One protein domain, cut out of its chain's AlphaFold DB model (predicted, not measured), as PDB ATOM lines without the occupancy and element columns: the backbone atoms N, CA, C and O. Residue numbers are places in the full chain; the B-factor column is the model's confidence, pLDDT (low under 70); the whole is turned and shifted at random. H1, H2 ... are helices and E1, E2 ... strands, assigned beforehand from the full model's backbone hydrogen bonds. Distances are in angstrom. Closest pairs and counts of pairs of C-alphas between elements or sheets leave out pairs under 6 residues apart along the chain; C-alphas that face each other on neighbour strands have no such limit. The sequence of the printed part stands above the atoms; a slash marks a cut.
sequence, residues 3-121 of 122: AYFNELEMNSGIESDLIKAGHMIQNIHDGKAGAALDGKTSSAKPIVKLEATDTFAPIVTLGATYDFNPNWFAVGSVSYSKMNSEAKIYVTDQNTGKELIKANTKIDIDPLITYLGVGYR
ATOM      1  N   ALA A   3     201.026 284.433 340.063       84.88
ATOM      2  CA  ALA A   3     201.525 283.342 340.888       84.88
ATOM      3  C   ALA A   3     200.791 283.313 342.229       84.88
ATOM      4  O   ALA A   3     200.627 284.350 342.874       84.88
ATOM      5  N   TYR A   4     200.377 282.106 342.608       85.81
ATOM      6  CA  TYR A   4     199.660 281.769 343.832       85.81
ATOM      7  C   TYR A   4     200.429 280.654 344.547       85.81
ATOM      8  O   TYR A   4     200.867 279.705 343.891       85.81
ATOM      9  N   PHE A   5     200.589 280.765 345.864       83.31
ATOM     10  CA  PHE A   5     201.360 279.820 346.677       83.31
ATOM     11  C   PHE A   5     200.475 279.260 347.793       83.31
ATOM     12  O   PHE A   5     200.032 280.004 348.663       83.31
ATOM     13  N   ASN A   6     200.215 277.952 347.770       80.56
ATOM     14  CA  ASN A   6     199.303 277.271 348.699       80.56
ATOM     15  C   ASN A   6     199.986 276.254 349.620       80.56
ATOM     16  O   ASN A   6     199.570 276.099 350.763       80.56
ATOM     17  N   GLU A   7     201.018 275.565 349.140       80.12
ATOM     18  CA  GLU A   7     201.702 274.492 349.869       80.12
ATOM     19  C   GLU A   7     203.108 274.941 350.263       80.12
ATOM     20  O   GLU A   7     204.119 274.506 349.715       80.12
ATOM     21  N   LEU A   8     203.170 275.889 351.198       82.75
ATOM     22  CA  LEU A   8     204.441 276.302 351.777       82.75
ATOM     23  C   LEU A   8     204.923 275.229 352.745       82.75
ATOM     24  O   LEU A   8     204.283 274.964 353.762       82.75
ATOM     25  N   GLU A   9     206.082 274.660 352.448       85.44
ATOM     26  CA  GLU A   9     206.783 273.768 353.358       85.44
ATOM     27  C   GLU A   9     207.890 274.518 354.093       85.44
ATOM     28  O   GLU A   9     208.561 275.401 353.553       85.44
ATOM     29  N   MET A  10     208.105 274.135 355.348       88.19
ATOM     30  CA  MET A  10     209.207 274.630 356.155       88.19
ATOM     31  C   MET A  10     210.042 273.462 356.649       88.19
ATOM     32  O   MET A  10     209.550 272.371 356.927       88.19
ATOM     33  N   ASN A  11     211.341 273.712 356.774       92.94
ATOM     34  CA  ASN A  11     212.254 272.759 357.372       92.94
ATOM     35  C   ASN A  11     211.808 272.409 358.805       92.94
ATOM     36  O   ASN A  11     211.620 273.296 359.638       92.94
ATOM     37  N   SER A  12     211.715 271.114 359.104       92.50
ATOM     38  CA  SER A  12     211.234 270.608 360.396       92.50
ATOM     39  C   SER A  12     212.093 271.033 361.595       92.50
ATOM     40  O   SER A  12     211.581 271.169 362.707       92.50
ATOM     41  N   GLY A  13     213.389 271.288 361.391       95.12
ATOM     42  CA  GLY A  13     214.272 271.846 362.417       95.12
ATOM     43  C   GLY A  13     213.907 273.291 362.756       95.12
ATOM     44  O   GLY A  13     213.737 273.623 363.928       95.12
ATOM     45  N   ILE A  14     213.697 274.119 361.728       92.38
ATOM     46  CA  ILE A  14     213.252 275.513 361.894       92.38
ATOM     47  C   ILE A  14     211.878 275.554 362.568       92.38
ATOM     48  O   ILE A  14     211.668 276.339 363.489       92.38
ATOM     49  N   GLU A  15     210.959 274.674 362.162       94.25
ATOM     50  CA  GLU A  15     209.645 274.555 362.795       94.25
ATOM     51  C   GLU A  15     209.761 274.236 364.290       94.25
ATOM     52  O   GLU A  15     209.163 274.919 365.123       94.25
ATOM     53  N   SER A  16     210.577 273.239 364.642       95.00
ATOM     54  CA  SER A  16     210.811 272.854 366.035       95.00
ATOM     55  C   SER A  16     211.365 274.012 366.863       95.00
ATOM     56  O   SER A  16     210.915 274.244 367.988       95.00
ATOM     57  N   ASP A  17     212.314 274.766 366.314       94.75
ATOM     58  CA  ASP A  17     212.930 275.891 367.014       94.75
ATOM     59  C   ASP A  17     211.965 277.071 367.179       94.75
ATOM     60  O   ASP A  17     211.928 277.690 368.245       94.75
ATOM     61  N   LEU A  18     211.101 277.323 366.193       94.75
ATOM     62  CA  LEU A  18     210.017 278.301 366.299       94.75
ATOM     63  C   LEU A  18     208.975 277.898 367.353       94.75
ATOM     64  O   LEU A  18     208.510 278.752 368.110       94.75
ATOM     65  N   ILE A  19     208.646 276.608 367.470       95.44
ATOM     66  CA  ILE A  19     207.751 276.095 368.521       95.44
ATOM     67  C   ILE A  19     208.378 276.286 369.909       95.44
ATOM     68  O   ILE A  19     207.717 276.792 370.821       95.44
ATOM     69  N   LYS A  20     209.664 275.943 370.079       95.81
ATOM     70  CA  LYS A  20     210.397 276.188 371.337       95.81
ATOM     71  C   LYS A  20     210.419 277.675 371.682       95.81
ATOM     72  O   LYS A  20     210.147 278.040 372.825       95.81
ATOM     73  N   ALA A  21     210.678 278.539 370.700       94.94
ATOM     74  CA  ALA A  21     210.628 279.985 370.881       94.94
ATOM     75  C   ALA A  21     209.230 280.461 371.305       94.94
ATOM     76  O   ALA A  21     209.117 281.254 372.239       94.94
ATOM     77  N   GLY A  22     208.164 279.909 370.718       95.19
ATOM     78  CA  GLY A  22     206.789 280.147 371.158       95.19
ATOM     79  C   GLY A  22     206.575 279.801 372.635       95.19
ATOM     80  O   GLY A  22     206.015 280.601 373.386       95.19
ATOM     81  N   HIS A  23     207.088 278.656 373.096       96.81
ATOM     82  CA  HIS A  23     207.031 278.306 374.518       96.81
ATOM     83  C   HIS A  23     207.808 279.286 375.404       96.81
ATOM     84  O   HIS A  23     207.289 279.691 376.444       96.81
ATOM     85  N   MET A  24     209.004 279.716 374.995       95.62
ATOM     86  CA  MET A  24     209.783 280.709 375.744       95.62
ATOM     87  C   MET A  24     209.032 282.040 375.879       95.62
ATOM     88  O   MET A  24     208.889 282.550 376.992       95.62
ATOM     89  N   ILE A  25     208.490 282.571 374.778       94.25
ATOM     90  CA  ILE A  25     207.715 283.821 374.777       94.25
ATOM     91  C   ILE A  25     206.480 283.699 375.672       94.25
ATOM     92  O   ILE A  25     206.211 284.584 376.487       94.25
ATOM     93  N   GLN A  26     205.751 282.584 375.588       95.75
ATOM     94  CA  GLN A  26     204.601 282.375 376.460       95.75
ATOM     95  C   GLN A  26     205.007 282.258 377.936       95.75
ATOM     96  O   GLN A  26     204.350 282.845 378.787       95.75
ATOM     97  N   ASN A  27     206.097 281.562 378.269       95.25
ATOM     98  CA  ASN A  27     206.574 281.476 379.653       95.25
ATOM     99  C   ASN A  27     206.938 282.851 380.230       95.25
ATOM    100  O   ASN A  27     206.700 283.093 381.412       95.25
ATOM    101  N   ILE A  28     207.474 283.766 379.415       93.81
ATOM    102  CA  ILE A  28     207.702 285.159 379.824       93.81
ATOM    103  C   ILE A  28     206.367 285.848 380.128       93.81
ATOM    104  O   ILE A  28     206.237 286.483 381.175       93.81
ATOM    105  N   HIS A  29     205.359 285.683 379.267       92.75
ATOM    106  CA  HIS A  29     204.013 286.215 379.511       92.75
ATOM    107  C   HIS A  29     203.343 285.632 380.762       92.75
ATOM    108  O   HIS A  29     202.631 286.354 381.454       92.75
ATOM    109  N   ASP A  30     203.615 284.369 381.086       92.44
ATOM    110  CA  ASP A  30     203.114 283.692 382.286       92.44
ATOM    111  C   ASP A  30     203.868 284.112 383.572       92.44
ATOM    112  O   ASP A  30     203.616 283.561 384.644       92.44
ATOM    113  N   GLY A  31     204.832 285.040 383.488       93.94
ATOM    114  CA  GLY A  31     205.678 285.456 384.614       93.94
ATOM    115  C   GLY A  31     206.737 284.421 385.020       93.94
ATOM    116  O   GLY A  31     207.362 284.542 386.071       93.94
ATOM    117  N   LYS A  32     206.968 283.398 384.191       94.69
ATOM    118  CA  LYS A  32     207.884 282.271 384.431       94.69
ATOM    119  C   LYS A  32     209.173 282.409 383.615       94.69
ATOM    120  O   LYS A  32     209.608 281.464 382.960       94.69
ATOM    121  N   ALA A  33     209.818 283.574 383.667       91.75
ATOM    122  CA  ALA A  33     211.016 283.862 382.867       91.75
ATOM    123  C   ALA A  33     212.170 282.856 383.082       91.75
ATOM    124  O   ALA A  33     212.861 282.510 382.129       91.75
ATOM    125  N   GLY A  34     212.343 282.316 384.295       92.19
ATOM    126  CA  GLY A  34     213.327 281.251 384.545       92.19
ATOM    127  C   GLY A  34     213.021 279.959 383.776       92.19
ATOM    128  O   GLY A  34     213.918 279.344 383.215       92.19
ATOM    129  N   ALA A  35     211.741 279.594 383.653       92.75
ATOM    130  CA  ALA A  35     211.323 278.450 382.845       92.75
ATOM    131  C   ALA A  35     211.500 278.705 381.340       92.75
ATOM    132  O   ALA A  35     211.768 277.764 380.596       92.75
ATOM    133  N   ALA A  36     211.383 279.963 380.896       92.69
ATOM    134  CA  ALA A  36     211.722 280.349 379.529       92.69
ATOM    135  C   ALA A  36     213.220 280.149 379.250       92.69
ATOM    136  O   ALA A  36     213.567 279.569 378.228       92.69
ATOM    137  N   LEU A  37     214.092 280.559 380.178       92.44
ATOM    138  CA  LEU A  37     215.542 280.387 380.046       92.44
ATOM    139  C   LEU A  37     215.963 278.908 380.063       92.44
ATOM    140  O   LEU A  37     216.841 278.511 379.304       92.44
ATOM    141  N   ASP A  38     215.290 278.090 380.875       93.31
ATOM    142  CA  ASP A  38     215.486 276.636 380.930       93.31
ATOM    143  C   ASP A  38     214.909 275.890 379.704       93.31
ATOM    144  O   ASP A  38     215.032 274.668 379.617       93.31
ATOM    145  N   GLY A  39     214.211 276.580 378.791       90.19
ATOM    146  CA  GLY A  39     213.568 275.963 377.625       90.19
ATOM    147  C   GLY A  39     212.403 275.024 377.968       90.19
ATOM    148  O   GLY A  39     212.105 274.101 377.211       90.19
ATOM    149  N   LYS A  40     211.748 275.223 379.117       93.38
ATOM    150  CA  LYS A  40     210.610 274.397 379.547       93.38
ATOM    151  C   LYS A  40     209.371 274.681 378.700       93.38
ATOM    152  O   LYS A  40     209.177 275.785 378.194       93.38
ATOM    153  N   THR A  41     208.487 273.694 378.599       94.19
ATOM    154  CA  THR A  41     207.172 273.880 377.979       94.19
ATOM    155  C   THR A  41     206.330 274.880 378.779       94.19
ATOM    156  O   THR A  41     206.476 275.014 379.995       94.19
ATOM    157  N   SER A  42     205.480 275.627 378.077       92.81
ATOM    158  CA  SER A  42     204.617 276.670 378.646       92.81
ATOM    159  C   SER A  42     203.151 276.236 378.713       92.81
ATOM    160  O   SER A  42     202.819 275.092 378.409       92.81
ATOM    161  N   SER A  43     202.263 277.152 379.107       92.56
ATOM    162  CA  SER A  43     200.807 276.954 379.049       92.56
ATOM    163  C   SER A  43     200.225 276.960 377.624       92.56
ATOM    164  O   SER A  43     199.110 276.476 377.413       92.56
ATOM    165  N   ALA A  44     200.963 277.489 376.643       92.31
ATOM    166  CA  ALA A  44     200.536 277.538 375.247       92.31
ATOM    167  C   ALA A  44     200.772 276.206 374.530       92.31
ATOM    168  O   ALA A  44     201.630 275.407 374.910       92.31
ATOM    169  N   LYS A  45     200.069 276.033 373.411       94.38
ATOM    170  CA  LYS A  45     200.355 275.030 372.386       94.38
ATOM    171  C   LYS A  45     200.771 275.749 371.093       94.38
ATOM    172  O   LYS A  45     199.914 275.996 370.242       94.38
ATOM    173  N   PRO A  46     202.050 276.144 370.950       94.12
ATOM    174  CA  PRO A  46     202.519 276.873 369.781       94.12
ATOM    175  C   PRO A  46     202.413 276.010 368.522       94.12
ATOM    176  O   PRO A  46     202.852 274.863 368.510       94.12
ATOM    177  N   ILE A  47     201.854 276.585 367.463       94.00
ATOM    178  CA  ILE A  47     201.832 276.018 366.114       94.00
ATOM    179  C   ILE A  47     202.407 277.041 365.140       94.00
ATOM    180  O   ILE A  47     202.195 278.245 365.322       94.00
ATOM    181  N   VAL A  48     203.117 276.570 364.116       94.06
ATOM    182  CA  VAL A  48     203.650 277.443 363.068       94.06
ATOM    183  C   VAL A  48     202.684 277.478 361.891       94.06
ATOM    184  O   VAL A  48     202.163 276.450 361.467       94.06
ATOM    185  N   LYS A  49     202.425 278.676 361.374       91.06
ATOM    186  CA  LYS A  49     201.626 278.911 360.173       91.06
ATOM    187  C   LYS A  49     202.454 279.693 359.169       91.06
ATOM    188  O   LYS A  49     203.170 280.625 359.541       91.06
ATOM    189  N   LEU A  50     202.324 279.310 357.907       90.69
ATOM    190  CA  LEU A  50     203.006 279.927 356.782       90.69
ATOM    191  C   LEU A  50     201.951 280.500 355.846       90.69
ATOM    192  O   LEU A  50     200.986 279.822 355.504       90.69
ATOM    193  N   GLU A  51     202.150 281.739 355.431       90.06
ATOM    194  CA  GLU A  51     201.320 282.403 354.432       90.06
ATOM    195  C   GLU A  51     202.237 283.033 353.392       90.06
ATOM    196  O   GLU A  51     203.255 283.619 353.748       90.06
ATOM    197  N   ALA A  52     201.888 282.948 352.115       87.75
ATOM    198  CA  ALA A  52     202.583 283.671 351.057       87.75
ATOM    199  C   ALA A  52     201.596 284.572 350.335       87.75
ATOM    200  O   ALA A  52     200.412 284.261 350.216       87.75
ATOM    201  N   THR A  53     202.087 285.718 349.884       87.25
ATOM    202  CA  THR A  53     201.276 286.684 349.155       87.25
ATOM    203  C   THR A  53     201.268 286.378 347.667       87.25
ATOM    204  O   THR A  53     202.311 286.085 347.073       87.25
ATOM    205  N   ASP A  54     200.117 286.567 347.042       86.94
ATOM    206  CA  ASP A  54     199.991 286.466 345.593       86.94
ATOM    207  C   ASP A  54     200.739 287.593 344.895       86.94
ATOM    208  O   ASP A  54     200.940 288.682 345.445       86.94
ATOM    209  N   THR A  55     201.179 287.337 343.666       86.06
ATOM    210  CA  THR A  55     201.958 288.325 342.925       86.06
ATOM    211  C   THR A  55     201.667 288.330 341.436       86.06
ATOM    212  O   THR A  55     201.470 287.298 340.792       86.06
ATOM    213  N   PHE A  56     201.690 289.544 340.887       88.38
ATOM    214  CA  PHE A  56     201.626 289.813 339.461       88.38
ATOM    215  C   PHE A  56     202.976 290.319 338.967       88.38
ATOM    216  O   PHE A  56     203.524 291.280 339.503       88.38
ATOM    217  N   ALA A  57     203.480 289.692 337.907       89.44
ATOM    218  CA  ALA A  57     204.774 290.027 337.328       89.44
ATOM    219  C   ALA A  57     204.723 290.093 335.790       89.44
ATOM    220  O   ALA A  57     203.999 289.304 335.156       89.44
ATOM    221  N   PRO A  58     205.486 291.010 335.162       91.44
ATOM    222  CA  PRO A  58     205.673 291.007 333.717       91.44
ATOM    223  C   PRO A  58     206.419 289.741 333.281       91.44
ATOM    224  O   PRO A  58     207.265 289.218 334.008       91.44
ATOM    225  N   ILE A  59     206.101 289.251 332.085       93.12
ATOM    226  CA  ILE A  59     206.771 288.108 331.462       93.12
ATOM    227  C   ILE A  59     207.251 288.515 330.071       93.12
ATOM    228  O   ILE A  59     206.515 289.158 329.324       93.12
ATOM    229  N   VAL A  60     208.480 288.140 329.734       96.00
ATOM    230  CA  VAL A  60     209.031 288.267 328.382       96.00
ATOM    231  C   VAL A  60     209.259 286.864 327.842       96.00
ATOM    232  O   VAL A  60     209.806 286.021 328.548       96.00
ATOM    233  N   THR A  61     208.841 286.618 326.601       97.12
ATOM    234  CA  THR A  61     208.951 285.314 325.935       97.12
ATOM    235  C   THR A  61     209.702 285.473 324.625       97.12
ATOM    236  O   THR A  61     209.353 286.328 323.813       97.12
ATOM    237  N   LEU A  62     210.698 284.621 324.406       97.88
ATOM    238  CA  LEU A  62     211.396 284.464 323.138       97.88
ATOM    239  C   LEU A  62     211.124 283.057 322.613       97.88
ATOM    240  O   LEU A  62     211.268 282.083 323.346       97.88
ATOM    241  N   GLY A  63     210.735 282.938 321.349       97.06
ATOM    242  CA  GLY A  63     210.448 281.642 320.751       97.06
ATOM    243  C   GLY A  63     210.684 281.617 319.253       97.06
ATOM    244  O   GLY A  63     210.766 282.659 318.604       97.06
ATOM    245  N   ALA A  64     210.793 280.404 318.729       97.44
ATOM    246  CA  ALA A  64     210.946 280.118 317.316       97.44
ATOM    247  C   ALA A  64     210.039 278.953 316.917       97.44
ATOM    248  O   ALA A  64     209.726 278.074 317.726       97.44
ATOM    249  N   THR A  65     209.639 278.944 315.651       96.62
ATOM    250  CA  THR A  65     208.874 277.858 315.040       96.62
ATOM    251  C   THR A  65     209.644 277.272 313.866       96.62
ATOM    252  O   THR A  65     210.353 277.992 313.163       96.62
ATOM    253  N   TYR A  66     209.495 275.969 313.648       96.19
ATOM    254  CA  TYR A  66     210.032 275.265 312.490       96.19
ATOM    255  C   TYR A  66     208.903 274.533 311.772       96.19
ATOM    256  O   TYR A  66     208.296 273.624 312.337       96.19
ATOM    257  N   ASP A  67     208.633 274.924 310.532       96.56
ATOM    258  CA  ASP A  67     207.574 274.332 309.721       96.56
ATOM    259  C   ASP A  67     208.124 273.093 308.996       96.56
ATOM    260  O   ASP A  67     209.012 273.197 308.149       96.56
ATOM    261  N   PHE A  68     207.600 271.907 309.319       94.00
ATOM    262  CA  PHE A  68     207.957 270.662 308.622       94.00
ATOM    263  C   PHE A  68     207.302 270.599 307.240       94.00
ATOM    264  O   PHE A  68     207.866 270.080 306.279       94.00
ATOM    265  N   ASN A  69     206.068 271.088 307.167       93.38
ATOM    266  CA  ASN A  69     205.245 271.238 305.974       93.38
ATOM    267  C   ASN A  69     204.162 272.306 306.273       93.38
ATOM    268  O   ASN A  69     204.079 272.762 307.414       93.38
ATOM    269  N   PRO A  70     203.330 272.735 305.302       93.81
ATOM    270  CA  PRO A  70     202.390 273.848 305.506       93.81
ATOM    271  C   PRO A  70     201.402 273.668 306.665       93.81
ATOM    272  O   PRO A  70     200.875 274.651 307.183       93.81
ATOM    273  N   ASN A  71     201.150 272.420 307.063       96.00
ATOM    274  CA  ASN A  71     200.189 272.086 308.101       96.00
ATOM    275  C   ASN A  71     200.844 271.741 309.440       96.00
ATOM    276  O   ASN A  71     200.210 271.959 310.460       96.00
ATOM    277  N   TRP A  72     202.078 271.235 309.479       97.25
ATOM    278  CA  TRP A  72     202.742 270.802 310.712       97.25
ATOM    279  C   TRP A  72     203.963 271.656 311.037       97.25
ATOM    280  O   TRP A  72     204.874 271.787 310.218       97.25
ATOM    281  N   PHE A  73     204.033 272.142 312.276       97.12
ATOM    282  CA  PHE A  73     205.170 272.916 312.772       97.12
ATOM    283  C   PHE A  73     205.569 272.499 314.188       97.12
ATOM    284  O   PHE A  73     204.733 272.104 314.997       97.12
ATOM    285  N   ALA A  74     206.854 272.602 314.502       97.44
ATOM    286  CA  ALA A  74     207.361 272.569 315.865       97.44
ATOM    287  C   ALA A  74     207.505 273.993 316.402       97.44
ATOM    288  O   ALA A  74     207.770 274.932 315.654       97.44
ATOM    289  N   VAL A  75     207.363 274.151 317.712       97.44
ATOM    290  CA  VAL A  75     207.563 275.412 318.421       97.44
ATOM    291  C   VAL A  75     208.432 275.175 319.645       97.44
ATOM    292  O   VAL A  75     208.247 274.203 320.377       97.44
ATOM    293  N   GLY A  76     209.376 276.081 319.865       98.06
ATOM    294  CA  GLY A  76     210.151 276.154 321.091       98.06
ATOM    295  C   GLY A  76     210.176 277.577 321.621       98.06
ATOM    296  O   GLY A  76     210.297 278.527 320.847       98.06
ATOM    297  N   SER A  77     210.060 277.739 322.934       97.62
ATOM    298  CA  SER A  77     210.172 279.044 323.575       97.62
ATOM    299  C   SER A  77     210.805 278.974 324.957       97.62
ATOM    300  O   SER A  77     210.788 277.950 325.640       97.62
ATOM    301  N   VAL A  78     211.372 280.105 325.356       97.06
ATOM    302  CA  VAL A  78     211.848 280.388 326.702       97.06
ATOM    303  C   VAL A  78     211.213 281.690 327.178       97.06
ATOM    304  O   VAL A  78     211.108 282.662 326.428       97.06
ATOM    305  N   SER A  79     210.781 281.715 328.428       96.19
ATOM    306  CA  SER A  79     210.124 282.852 329.055       96.19
ATOM    307  C   SER A  79     210.775 283.167 330.390       96.19
ATOM    308  O   SER A  79     211.085 282.262 331.158       96.19
ATOM    309  N   TYR A  80     210.939 284.449 330.687       93.19
ATOM    310  CA  TYR A  80     211.455 284.930 331.964       93.19
ATOM    311  C   TYR A  80     210.463 285.895 332.607       93.19
ATOM    312  O   TYR A  80     209.839 286.711 331.920       93.19
ATOM    313  N   SER A  81     210.339 285.830 333.930       92.69
ATOM    314  CA  SER A  81     209.551 286.778 334.713       92.69
ATOM    315  C   SER A  81     210.348 287.248 335.920       92.69
ATOM    316  O   SER A  81     210.974 286.435 336.585       92.69
ATOM    317  N   LYS A  82     210.315 288.555 336.209       88.62
ATOM    318  CA  LYS A  82     210.879 289.097 337.450       88.62
ATOM    319  C   LYS A  82     209.801 289.092 338.526       88.62
ATOM    320  O   LYS A  82     208.879 289.907 338.452       88.62
ATOM    321  N   MET A  83     209.897 288.176 339.481       85.06
ATOM    322  CA  MET A  83     208.820 287.853 340.408       85.06
ATOM    323  C   MET A  83     209.311 287.802 341.854       85.06
ATOM    324  O   MET A  83     210.101 286.935 342.225       85.06
ATOM    325  N   ASN A  84     208.749 288.696 342.670       84.62
ATOM    326  CA  ASN A  84     209.011 288.797 344.100       84.62
ATOM    327  C   ASN A  84     207.699 288.560 344.856       84.62
ATOM    328  O   ASN A  84     206.701 289.182 344.509       84.62
ATOM    329  N   SER A  85     207.712 287.735 345.896       84.62
ATOM    330  CA  SER A  85     206.579 287.510 346.802       84.62
ATOM    331  C   SER A  85     207.029 287.681 348.259       84.62
ATOM    332  O   SER A  85     208.223 287.657 348.553       84.62
ATOM    333  N   GLU A  86     206.098 287.892 349.186       88.81
ATOM    334  CA  GLU A  86     206.363 287.903 350.622       88.81
ATOM    335  C   GLU A  86     205.820 286.628 351.268       88.81
ATOM    336  O   GLU A  86     204.646 286.294 351.110       88.81
ATOM    337  N   ALA A  87     206.657 285.950 352.050       88.94
ATOM    338  CA  ALA A  87     206.243 284.896 352.961       88.94
ATOM    339  C   ALA A  87     206.206 285.412 354.398       88.94
ATOM    340  O   ALA A  87     207.148 286.038 354.894       88.94
ATOM    341  N   LYS A  88     205.107 285.121 355.081       91.62
ATOM    342  CA  LYS A  88     204.853 285.459 356.473       91.62
ATOM    343  C   LYS A  88     204.841 284.182 357.293       91.62
ATOM    344  O   LYS A  88     204.154 283.221 356.955       91.62
ATOM    345  N   ILE A  89     205.613 284.190 358.371       92.50
ATOM    346  CA  ILE A  89     205.711 283.086 359.321       92.50
ATOM    347  C   ILE A  89     205.105 283.558 360.633       92.50
ATOM    348  O   ILE A  89     205.532 284.577 361.183       92.50
ATOM    349  N   TYR A  90     204.139 282.801 361.142       93.25
ATOM    350  CA  TYR A  90     203.468 283.076 362.404       93.25
ATOM    351  C   TYR A  90     203.639 281.905 363.355       93.25
ATOM    352  O   TYR A  90     203.411 280.760 362.975       93.25
ATOM    353  N   VAL A  91     203.961 282.190 364.613       94.25
ATOM    354  CA  VAL A  91     203.821 281.217 365.699       94.25
ATOM    355  C   VAL A  91     202.645 281.650 366.549       94.25
ATOM    356  O   VAL A  91     202.681 282.711 367.171       94.25
ATOM    357  N   THR A  92     201.591 280.842 366.558       94.38
ATOM    358  CA  THR A  92     200.348 281.140 367.280       94.38
ATOM    359  C   THR A  92     200.098 280.101 368.354       94.38
ATOM    360  O   THR A  92     200.321 278.915 368.121       94.38
ATOM    361  N   ASP A  93     199.592 280.518 369.507       93.06
ATOM    362  CA  ASP A  93     199.073 279.590 370.503       93.06
ATOM    363  C   ASP A  93     197.731 279.016 370.029       93.06
ATOM    364  O   ASP A  93     196.753 279.746 369.876       93.06
ATOM    365  N   GLN A  94     197.661 277.704 369.817       91.81
ATOM    366  CA  GLN A  94     196.438 277.028 369.391       91.81
ATOM    367  C   GLN A  94     195.322 277.112 370.445       91.81
ATOM    368  O   GLN A  94     194.149 277.036 370.085       91.81
ATOM    369  N   ASN A  95     195.663 277.281 371.726       89.50
ATOM    370  CA  ASN A  95     194.676 277.324 372.805       89.50
ATOM    371  C   ASN A  95     193.915 278.656 372.840       89.50
ATOM    372  O   ASN A  95     192.715 278.676 373.100       89.50
ATOM    373  N   THR A  96     194.614 279.768 372.593       88.69
ATOM    374  CA  THR A  96     194.068 281.130 372.743       88.69
ATOM    375  C   THR A  96     193.969 281.909 371.432       88.69
ATOM    376  O   THR A  96     193.317 282.948 371.384       88.69
ATOM    377  N   GLY A  97     194.623 281.442 370.367       87.25
ATOM    378  CA  GLY A  97     194.759 282.155 369.096       87.25
ATOM    379  C   GLY A  97     195.772 283.306 369.129       87.25
ATOM    380  O   GLY A  97     195.925 284.004 368.129       87.25
ATOM    381  N   LYS A  98     196.466 283.522 370.254       90.56
ATOM    382  CA  LYS A  98     197.418 284.624 370.417       90.56
ATOM    383  C   LYS A  98     198.655 284.422 369.536       90.56
ATOM    384  O   LYS A  98     199.275 283.361 369.555       90.56
ATOM    385  N   GLU A  99     199.042 285.464 368.805       92.31
ATOM    386  CA  GLU A  99     200.309 285.517 368.072       92.31
ATOM    387  C   GLU A  99     201.471 285.720 369.054       92.31
ATOM    388  O   GLU A  99     201.456 286.634 369.882       92.31
ATOM    389  N   LEU A 100     202.464 284.838 368.981       90.50
ATOM    390  CA  LEU A 100     203.667 284.865 369.811       90.50
ATOM    391  C   LEU A 100     204.875 285.370 369.018       90.50
ATOM    392  O   LEU A 100     205.738 286.040 369.578       90.50
ATOM    393  N   ILE A 101     204.941 285.042 367.723       92.69
ATOM    394  CA  ILE A 101     206.029 285.430 366.820       92.69
ATOM    395  C   ILE A 101     205.442 285.742 365.445       92.69
ATOM    396  O   ILE A 101     204.590 284.998 364.957       92.69
ATOM    397  N   LYS A 102     205.960 286.797 364.807       93.38
ATOM    398  CA  LYS A 102     205.692 287.148 363.413       93.38
ATOM    399  C   LYS A 102     206.976 287.542 362.704       93.38
ATOM    400  O   LYS A 102     207.702 288.417 363.169       93.38
ATOM    401  N   ALA A 103     207.218 286.926 361.554       90.50
ATOM    402  CA  ALA A 103     208.326 287.254 360.670       90.50
ATOM    403  C   ALA A 103     207.818 287.448 359.239       90.50
ATOM    404  O   ALA A 103     206.916 286.741 358.797       90.50
ATOM    405  N   ASN A 104     208.413 288.398 358.518       90.88
ATOM    406  CA  ASN A 104     208.156 288.617 357.095       90.88
ATOM    407  C   ASN A 104     209.470 288.413 356.342       90.88
ATOM    408  O   ASN A 104     210.498 288.964 356.736       90.88
ATOM    409  N   THR A 105     209.431 287.628 355.274       87.94
ATOM    410  CA  THR A 105     210.580 287.318 354.421       87.94
ATOM    411  C   THR A 105     210.204 287.550 352.969       87.94
ATOM    412  O   THR A 105     209.110 287.197 352.540       87.94
ATOM    413  N   LYS A 106     211.121 288.129 352.195       87.19
ATOM    414  CA  LYS A 106     210.962 288.290 350.750       87.19
ATOM    415  C   LYS A 106     211.472 287.039 350.040       87.19
ATOM    416  O   LYS A 106     212.569 286.576 350.337       87.19
ATOM    417  N   ILE A 107     210.679 286.515 349.115       82.56
ATOM    418  CA  ILE A 107     211.026 285.390 348.253       82.56
ATOM    419  C   ILE A 107     211.184 285.919 346.829       82.56
ATOM    420  O   ILE A 107     210.227 286.421 346.237       82.56
ATOM    421  N   ASP A 108     212.387 285.776 346.281       85.94
ATOM    422  CA  ASP A 108     212.704 286.104 344.893       85.94
ATOM    423  C   ASP A 108     212.763 284.794 344.096       85.94
ATOM    424  O   ASP A 108     213.609 283.941 344.362       85.94
ATOM    425  N   ILE A 109     211.816 284.598 343.174       82.88
ATOM    426  CA  ILE A 109     211.645 283.321 342.452       82.88
ATOM    427  C   ILE A 109     212.183 283.412 341.027       82.88
ATOM    428  O   ILE A 109     212.744 282.440 340.534       82.88
ATOM    429  N   ASP A 110     211.990 284.563 340.373       90.25
ATOM    430  CA  ASP A 110     212.503 284.886 339.035       90.25
ATOM    431  C   ASP A 110     212.507 283.699 338.031       90.25
ATOM    432  O   ASP A 110     213.570 283.266 337.570       90.25
ATOM    433  N   PRO A 111     211.334 283.117 337.694       89.44
ATOM    434  CA  PRO A 111     211.278 281.845 336.981       89.44
ATOM    435  C   PRO A 111     211.738 281.957 335.521       89.44
ATOM    436  O   PRO A 111     211.337 282.866 334.785       89.44
ATOM    437  N   LEU A 112     212.497 280.948 335.083       93.31
ATOM    438  CA  LEU A 112     212.821 280.675 333.684       93.31
ATOM    439  C   LEU A 112     212.003 279.468 333.202       93.31
ATOM    440  O   LEU A 112     212.223 278.343 333.643       93.31
ATOM    441  N   ILE A 113     211.048 279.704 332.307       94.88
ATOM    442  CA  ILE A 113     210.109 278.696 331.804       94.88
ATOM    443  C   ILE A 113     210.499 278.323 330.379       94.88
ATOM    444  O   ILE A 113     210.688 279.199 329.543       94.88
ATOM    445  N   THR A 114     210.570 277.032 330.075       96.75
ATOM    446  CA  THR A 114     210.833 276.526 328.721       96.75
ATOM    447  C   THR A 114     209.646 275.726 328.212       96.75
ATOM    448  O   THR A 114     209.069 274.937 328.958       96.75
ATOM    449  N   TYR A 115     209.313 275.879 326.935       97.00
ATOM    450  CA  TYR A 115     208.232 275.149 326.283       97.00
ATOM    451  C   TYR A 115     208.701 274.561 324.951       97.00
ATOM    452  O   TYR A 115     209.411 275.217 324.190       97.00
ATOM    453  N   LEU A 116     208.282 273.324 324.675       97.62
ATOM    454  CA  LEU A 116     208.495 272.613 323.416       97.62
ATOM    455  C   LEU A 116     207.185 271.934 323.013       97.62
ATOM    456  O   LEU A 116     206.552 271.272 323.837       97.62
ATOM    457  N   GLY A 117     206.786 272.081 321.752       96.75
ATOM    458  CA  GLY A 117     205.534 271.520 321.252       96.75
ATOM    459  C   GLY A 117     205.511 271.325 319.741       96.75
ATOM    460  O   GLY A 117     206.372 271.820 319.015       96.75
ATOM    461  N   VAL A 118     204.494 270.601 319.273       96.62
ATOM    462  CA  VAL A 118     204.167 270.413 317.854       96.62
ATOM    463  C   VAL A 118     202.721 270.856 317.643       96.62
ATOM    464  O   VAL A 118     201.858 270.546 318.464       96.62
ATOM    465  N   GLY A 119     202.459 271.598 316.570       94.81
ATOM    466  CA  GLY A 119     201.145 272.135 316.229       94.81
ATOM    467  C   GLY A 119     200.717 271.801 314.801       94.81
ATOM    468  O   GLY A 119     201.551 271.540 313.932       94.81
ATOM    469  N   TYR A 120     199.399 271.839 314.580       95.31
ATOM    470  CA  TYR A 120     198.764 271.705 313.270       95.31
ATOM    471  C   TYR A 120     198.053 273.013 312.883       95.31
ATOM    472  O   TYR A 120     197.316 273.570 313.700       95.31
ATOM    473  N   ARG A 121     198.254 273.510 311.658       95.00
ATOM    474  CA  ARG A 121     197.576 274.683 311.082       95.00
ATOM    475  C   ARG A 121     196.581 274.221 310.005       95.00
ATOM    476  O   ARG A 121     196.973 273.507 309.078       95.00
TER     477      ARG A 121
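What this domain is: This is residues 3 to 121 of the 122 residues of the protein "Outer membrane insertion C-terminal signal domain protein" of Acinetobacter baumannii (UniProt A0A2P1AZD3). The model is a long, thin rod made of two three-stranded sheets set end to end, one of E1, E4 and E5, the other of E2, E3 and E6. Helix H1 packs on one face of the first sheet, and short H2 sits at that end of the rod; the second sheet has no helix on it and reaches to the other end. The printed part has 119 residues, with two named helices and six named strands in the order H1 H2 E1 E2 E3 E4 E5 E6. The sheets, ordered E1 - E4 - E5 and E2 - E3 - E6, are antiparallel throughout, and the class is mixed, helices and strands. The whole is extended, with a radius of gyration of the C-alphas of 24.0 A and spans of 80 by 22 by 21 A.

Where its parts are: After residues 3 to 11, H1 covers residues 12 to 29, from C-alpha 12 at (211.234, 270.608, 360.396), over 25.7 A. H2 is residues 33 to 37, 6.4 A long. E1, residues 46 to 52, spans 19.9 A. E2, residues 59 to 67, spans 25.8 A and ends with C-alpha 67 at (207.574, 274.332, 309.721). E3, residues 72 to 81, spans 29.6 A, and E4, residues 84 to 93, 29.7 A. E5, residues 99 to 108, spans 26.3 A. E6, residues 112 to 120, spans 26.4 A and ends with C-alpha 120 at (198.764, 271.705, 313.270).

How they stand to each other: H1 is on the sheet E1 E4 E5, making two layers, helix on one face of a sheet. Its height over the sheet is 8.1 A, and it lies over E1 and E4, slantwise to the strands at 49 degrees to E1 on the local plane. The closest C-alphas of H1 and E1 are those of Ile 19 and Pro 46, 5.4 A apart. H1 touches H2 with residues 23 to 28 alone, the closest C-alphas being those of Met 24 and Ala 36, 4.3 A. In both helices every O i to N i+4 pair is within hydrogen-bond range. E1 and E4 are antiparallel, with N 49 and O 90 at 2.8 A. E4 and E5 form a hairpin, with N 87 and O 105 at 2.8 A. E3 runs on into E4 across a break of 2 residues, at 60 degrees. E2 and E3 form a hairpin, with N 62 and O 78 at 2.8 A. E3 and E6 are antiparallel, with N 75 and O 117 at 2.8 A. The sheet E2 E3 E6 is twisted. H1 is apart from E2, E3 and E6.

The domain as a whole: The C-alphas of Gly 34 and Pro 70, the two farthest apart, are 80.1 A apart. The printed part has no cut and no long link. The mean pLDDT of the printed part is 92.2, and no printed residue is under 70.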